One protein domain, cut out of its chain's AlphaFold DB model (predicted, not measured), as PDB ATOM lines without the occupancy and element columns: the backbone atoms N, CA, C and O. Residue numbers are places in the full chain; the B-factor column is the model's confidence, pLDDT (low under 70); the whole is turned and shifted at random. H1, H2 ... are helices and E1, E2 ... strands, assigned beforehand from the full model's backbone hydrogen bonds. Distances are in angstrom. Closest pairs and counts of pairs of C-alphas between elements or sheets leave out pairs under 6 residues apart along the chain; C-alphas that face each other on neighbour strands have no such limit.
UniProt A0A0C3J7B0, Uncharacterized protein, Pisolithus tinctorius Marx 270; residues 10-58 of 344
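What this domain is: This is residues 10 to 58 of the 344 residues of an uncharacterized protein of Pisolithus tinctorius Marx 270 (UniProt A0A0C3J7B0). A small pair of strands, E1 with E4, forms the middle, with the hairpin E2 and E3 at one end and the helix H1 running from E4 to the other. The 49 printed residues hold E1, E2, E3, E4 and H1 in that order, in two antiparallel two-stranded sheets, class mixed. The whole is elongated, 36 by 21 by 14 A, and only just loose, close to compact, with a radius of gyration of the C-alphas of 11.7 A.

Where its parts are: Find C-alpha 10 at (105.304, 130.711, 137.420), where E1, residues 10 to 12, begins. Next come E2, residues 23 to 26, E3, 31 to 34, and E4, 36 to 39. H1, residues 40 to 56, runs 24.5 A to C-alpha 56 at (103.710, 143.848, 158.840).

How they stand to each other: Between E1 and E4, look at N 10 and O 38, 2.8 A apart. In the hairpin E2 and E3, N 24 and O 33 are 2.9 A apart. E3 runs on into E4 at 74 degrees. The closest C-alphas of E1 and H1, Arg 10 and Lys 40, are 5.8 A apart; E2 and H1 are apart. In H1 every O i to N i+4 pair is within hydrogen-bond range.

The domain as a whole: The farthest C-alphas, Gly 30 and Met 56, are 36.3 A apart. The printed part has no cut and no long link; pLDDT is under 70 at residues 53 to 58.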
ATOM      1  N   ARG A  10     104.687 129.429 137.071       85.25
ATOM      2  CA  ARG A  10     105.304 130.711 137.420       85.25
ATOM      3  C   ARG A  10     106.469 130.445 138.364       85.25
ATOM      4  O   ARG A  10     106.352 129.628 139.277       85.25
ATOM      5  N   LEU A  11     107.585 131.133 138.150       86.38
ATOM      6  CA  LEU A  11     108.718 131.067 139.061       86.38
ATOM      7  C   LEU A  11     108.386 131.880 140.313       86.38
ATOM      8  O   LEU A  11     108.134 133.075 140.222       86.38
ATOM      9  N   CYS A  12     108.393 131.236 141.472       87.75
ATOM     10  CA  CYS A  12     108.188 131.895 142.751       87.75
ATOM     11  C   CYS A  12     109.499 131.997 143.519       87.75
ATOM     12  O   CYS A  12     110.194 130.998 143.694       87.75
ATOM     13  N   THR A  13     109.806 133.192 144.012       87.12
ATOM     14  CA  THR A  13     111.017 133.493 144.788       87.12
ATOM     15  C   THR A  13     110.712 133.843 146.244       87.12
ATOM     16  O   THR A  13     111.599 134.307 146.956       87.12
ATOM     17  N   CYS A  14     109.476 133.619 146.710       83.62
ATOM     18  CA  CYS A  14     109.077 134.027 148.054       83.62
ATOM     19  C   CYS A  14     109.929 133.343 149.130       83.62
ATOM     20  O   CYS A  14     110.239 132.144 149.064       83.62
ATOM     21  N   THR A  15     110.287 134.112 150.151       73.19
ATOM     22  CA  THR A  15     111.042 133.619 151.304       73.19
ATOM     23  C   THR A  15     110.139 132.890 152.290       73.19
ATOM     24  O   THR A  15     110.567 131.909 152.895       73.19
ATOM     25  N   LEU A  16     108.874 133.309 152.410       76.06
ATOM     26  CA  LEU A  16     107.958 132.797 153.432       76.06
ATOM     27  C   LEU A  16     107.613 131.310 153.255       76.06
ATOM     28  O   LEU A  16     107.592 130.560 154.224       76.06
ATOM     29  N   ALA A  17     107.387 130.878 152.011       75.50
ATOM     30  CA  ALA A  17     107.098 129.480 151.681       75.50
ATOM     31  C   ALA A  17     108.362 128.689 151.286       75.50
ATOM     32  O   ALA A  17     108.262 127.619 150.685       75.50
ATOM     33  N   GLY A  18     109.558 129.236 151.549       76.69
ATOM     34  CA  GLY A  18     110.832 128.589 151.227       76.69
ATOM     35  C   GLY A  18     111.061 128.355 149.730       76.69
ATOM     36  O   GLY A  18     111.785 127.437 149.354       76.69
ATOM     37  N   CYS A  19     110.428 129.143 148.853       85.50
ATOM     38  CA  CYS A  19     110.622 129.010 147.409       85.50
ATOM     39  C   CYS A  19     111.956 129.624 146.970       85.50
ATOM     40  O   CYS A  19     112.628 129.061 146.112       85.50
ATOM     41  N   GLY A  20     112.363 130.733 147.596       78.44
ATOM     42  CA  GLY A  20     113.612 131.435 147.287       78.44
ATOM     43  C   GLY A  20     114.894 130.669 147.638       78.44
ATOM     44  O   GLY A  20     115.947 131.004 147.114       78.44
ATOM     45  N   SER A  21     114.834 129.631 148.480       77.81
ATOM     46  CA  SER A  21     116.003 128.807 148.835       77.81
ATOM     47  C   SER A  21     116.203 127.584 147.934       77.81
ATOM     48  O   SER A  21     117.200 126.881 148.077       77.81
ATOM     49  N   LYS A  22     115.272 127.309 147.012       83.94
ATOM     50  CA  LYS A  22     115.402 126.213 146.045       83.94
ATOM     51  C   LYS A  22     116.133 126.710 144.805       83.94
ATOM     52  O   LYS A  22     115.779 127.750 144.265       83.94
ATOM     53  N   GLU A  23     117.114 125.959 144.323       86.94
ATOM     54  CA  GLU A  23     117.714 126.218 143.014       86.94
ATOM     55  C   GLU A  23     116.936 125.464 141.940       86.94
ATOM     56  O   GLU A  23     116.746 124.250 142.025       86.94
ATOM     57  N   THR A  24     116.487 126.183 140.915       86.69
ATOM     58  CA  THR A  24     115.808 125.582 139.769       86.69
ATOM     59  C   THR A  24     116.475 126.016 138.469       86.69
ATOM     60  O   THR A  24     116.874 127.168 138.307       86.69
ATOM     61  N   TRP A  25     116.624 125.084 137.526       85.06
ATOM     62  CA  TRP A  25     117.199 125.376 136.214       85.06
ATOM     63  C   TRP A  25     116.246 126.233 135.374       85.06
ATOM     64  O   TRP A  25     115.056 125.926 135.258       85.06
ATOM     65  N   CYS A  26     116.771 127.299 134.769       81.06
ATOM     66  CA  CYS A  26     116.028 128.177 133.876       81.06
ATOM     67  C   CYS A  26     116.535 128.029 132.442       81.06
ATOM     68  O   CYS A  26     117.590 128.558 132.087       81.06
ATOM     69  N   SER A  27     115.768 127.332 131.600       75.81
ATOM     70  CA  SER A  27     116.161 127.061 130.213       75.81
ATOM     71  C   SER A  27     116.304 128.325 129.360       75.81
ATOM     72  O   SER A  27     117.122 128.332 128.447       75.81
ATOM     73  N   SER A  28     115.565 129.401 129.656       74.38
ATOM     74  CA  SER A  28     115.679 130.667 128.914       74.38
ATOM     75  C   SER A  28     116.947 131.453 129.253       74.38
ATOM     76  O   SER A  28     117.430 132.208 128.418       74.38
ATOM     77  N   GLN A  29     117.501 131.272 130.454       76.19
ATOM     78  CA  GLN A  29     118.719 131.959 130.897       76.19
ATOM     79  C   GLN A  29     119.963 131.060 130.889       76.19
ATOM     80  O   GLN A  29     121.062 131.550 131.136       76.19
ATOM     81  N   GLY A  30     119.802 129.754 130.647       87.44
ATOM     82  CA  GLY A  30     120.900 128.786 130.625       87.44
ATOM     83  C   GLY A  30     121.660 128.672 131.952       87.44
ATOM     84  O   GLY A  30     122.856 128.393 131.941       87.44
ATOM     85  N   LYS A  31     121.000 128.928 133.090       87.50
ATOM     86  CA  LYS A  31     121.615 128.900 134.427       87.50
ATOM     87  C   LYS A  31     120.634 128.442 135.509       87.50
ATOM     88  O   LYS A  31     119.416 128.487 135.316       87.50
ATOM     89  N   PHE A  32     121.171 128.040 136.660       84.75
ATOM     90  CA  PHE A  32     120.384 127.852 137.880       84.75
ATOM     91  C   PHE A  32     120.002 129.210 138.471       84.75
ATOM     92  O   PHE A  32     120.814 130.136 138.505       84.75
ATOM     93  N   ILE A  33     118.753 129.326 138.911       85.75
ATOM     94  CA  ILE A  33     118.218 130.507 139.588       85.75
ATOM     95  C   ILE A  33     117.553 130.099 140.901       85.75
ATOM     96  O   ILE A  33     117.007 129.001 141.018       85.75
ATOM     97  N   SER A  34     117.588 130.994 141.883       86.00
ATOM     98  CA  SER A  34     116.902 130.831 143.163       86.00
ATOM     99  C   SER A  34     115.399 131.052 142.987       86.00
ATOM    100  O   SER A  34     114.972 132.143 142.605       86.00
ATOM    101  N   GLY A  35     114.592 130.031 143.245       88.44
ATOM    102  CA  GLY A  35     113.145 130.036 143.085       88.44
ATOM    103  C   GLY A  35     112.598 128.642 142.781       88.44
ATOM    104  O   GLY A  35     113.347 127.709 142.496       88.44
ATOM    105  N   HIS A  36     111.275 128.491 142.795       88.38
ATOM    106  CA  HIS A  36     110.599 127.238 142.462       88.38
ATOM    107  C   HIS A  36     109.484 127.467 141.436       88.38
ATOM    108  O   HIS A  36     108.676 128.383 141.598       88.38
ATOM    109  N   TRP A  37     109.428 126.648 140.379       86.75
ATOM    110  CA  TRP A  37     108.327 126.686 139.410       86.75
ATOM    111  C   TRP A  37     107.077 126.068 140.031       86.75
ATOM    112  O   TRP A  37     107.027 124.868 140.288       86.75
ATOM    113  N   ILE A  38     106.066 126.894 140.263       86.69
ATOM    114  CA  ILE A  38     104.798 126.501 140.877       86.69
ATOM    115  C   ILE A  38     103.631 126.940 139.997       86.69
ATOM    116  O   ILE A  38     103.792 127.776 139.110       86.69
ATOM    117  N   SER A  39     102.441 126.383 140.212       88.88
ATOM    118  CA  SER A  39     101.269 126.781 139.429       88.88
ATOM    119  C   SER A  39     100.897 128.249 139.674       88.88
ATOM    120  O   SER A  39     101.183 128.821 140.730       88.88
ATOM    121  N   LYS A  40     100.213 128.870 138.707       84.44
ATOM    122  CA  LYS A  40      99.720 130.256 138.816       84.44
ATOM    123  C   LYS A  40      98.897 130.503 140.093       84.44
ATOM    124  O   LYS A  40      99.019 131.574 140.696       84.44
ATOM    125  N   ALA A  41      98.090 129.526 140.515       80.25
ATOM    126  CA  ALA A  41      97.283 129.611 141.732       80.25
ATOM    127  C   ALA A  41      98.167 129.679 142.989       80.25
ATOM    128  O   ALA A  41      98.050 130.623 143.774       80.25
ATOM    129  N   VAL A  42      99.129 128.756 143.115       81.81
ATOM    130  CA  VAL A  42     100.066 128.710 144.252       81.81
ATOM    131  C   VAL A  42     100.949 129.963 144.271       81.81
ATOM    132  O   VAL A  42     101.127 130.579 145.317       81.81
ATOM    133  N   HIS A  43     101.409 130.433 143.107       88.25
ATOM    134  CA  HIS A  43     102.160 131.686 142.986       88.25
ATOM    135  C   HIS A  43     101.378 132.899 143.504       88.25
ATOM    136  O   HIS A  43     101.918 133.724 144.240       88.25
ATOM    137  N   SER A  44     100.092 132.999 143.164       82.94
ATOM    138  CA  SER A  44      99.231 134.100 143.616       82.94
ATOM    139  C   SER A  44      98.967 134.052 145.126       82.94
ATOM    140  O   SER A  44      98.853 135.100 145.764       82.94
ATOM    141  N   ARG A  45      98.894 132.847 145.710       83.69
ATOM    142  CA  ARG A  45      98.783 132.639 147.163       83.69
ATOM    143  C   ARG A  45     100.077 133.050 147.873       83.69
ATOM    144  O   ARG A  45     100.029 133.852 148.801       83.69
ATOM    145  N   HIS A  46     101.227 132.597 147.376       89.00
ATOM    146  CA  HIS A  46     102.540 132.946 147.924       89.00
ATOM    147  C   HIS A  46     102.805 134.456 147.878       89.00
ATOM    148  O   HIS A  46     103.218 135.030 148.879       89.00
ATOM    149  N   ARG A  47     102.494 135.122 146.757       82.75
ATOM    150  CA  ARG A  47     102.609 136.586 146.624       82.75
ATOM    151  C   ARG A  47     101.714 137.342 147.608       82.75
ATOM    152  O   ARG A  47     102.134 138.372 148.126       82.75
ATOM    153  N   ARG A  48     100.490 136.864 147.863       81.25
ATOM    154  CA  ARG A  48      99.595 137.474 148.863       81.25
ATOM    155  C   ARG A  48     100.170 137.350 150.273       81.25
ATOM    156  O   ARG A  48     100.198 138.347 150.987       81.25
ATOM    157  N   ALA A  49     100.679 136.173 150.633       75.81
ATOM    158  CA  ALA A  49     101.316 135.949 151.928       75.81
ATOM    159  C   ALA A  49     102.571 136.828 152.122       75.81
ATOM    160  O   ALA A  49     102.703 137.473 153.158       75.81
ATOM    161  N   ASP A  50     103.433 136.935 151.103       76.06
ATOM    162  CA  ASP A  50     104.631 137.792 151.140       76.06
ATOM    163  C   ASP A  50     104.278 139.285 151.265       76.06
ATOM    164  O   ASP A  50     104.941 140.015 151.997       76.06
ATOM    165  N   LYS A  51     103.214 139.755 150.593       74.56
ATOM    166  CA  LYS A  51     102.755 141.153 150.703       74.56
ATOM    167  C   LYS A  51     102.237 141.490 152.100       74.56
ATOM    168  O   LYS A  51     102.563 142.551 152.621       74.56
ATOM    169  N   ILE A  52     101.452 140.595 152.704       72.12
ATOM    170  CA  ILE A  52     100.957 140.771 154.079       72.12
ATOM    171  C   ILE A  52     102.141 140.815 155.052       72.12
ATOM    172  O   ILE A  52     102.194 141.678 155.924       72.12
ATOM    173  N   TRP A  53     103.121 139.934 154.856       67.62
ATOM    174  CA  TRP A  53     104.325 139.886 155.677       67.62
ATOM    175  C   TRP A  53     105.197 141.142 155.541       67.62
ATOM    176  O   TRP A  53     105.597 141.723 156.548       67.62
ATOM    177  N   GLY A  54     105.442 141.606 154.311       67.81
ATOM    178  CA  GLY A  54     106.191 142.841 154.052       67.81
ATOM    179  C   GLY A  54     105.528 144.067 154.683       67.81
ATOM    180  O   GLY A  54     106.200 144.863 155.338       67.81
ATOM    181  N   ALA A  55     104.197 144.160 154.589       67.00
ATOM    182  CA  ALA A  55     103.423 145.220 155.233       67.00
ATOM    183  C   ALA A  55     103.529 145.185 156.770       67.00
ATOM    184  O   ALA A  55     103.652 146.236 157.394       67.00
ATOM    185  N   MET A  56     103.536 143.997 157.387       59.72
ATOM    186  CA  MET A  56     103.710 143.848 158.840       59.72
ATOM    187  C   MET A  56     105.118 144.225 159.324       59.72
ATOM    188  O   MET A  56     105.267 144.705 160.446       59.72
ATOM    189  N   LEU A  57     106.144 144.028 158.494       67.88
ATOM    190  CA  LEU A  57     107.534 144.354 158.827       67.88
ATOM    191  C   LEU A  57     107.947 145.786 158.454       67.88
ATOM    192  O   LEU A  57     109.090 146.168 158.697       67.88
ATOM    193  N   GLY A  58     107.049 146.579 157.858       54.03
ATOM    194  CA  GLY A  58     107.377 147.915 157.346       54.03
ATOM    195  C   GLY A  58     108.401 147.896 156.204       54.03
ATOM    196  O   GLY A  58     108.997 148.923 155.888       54.03
TER     197      GLY A  58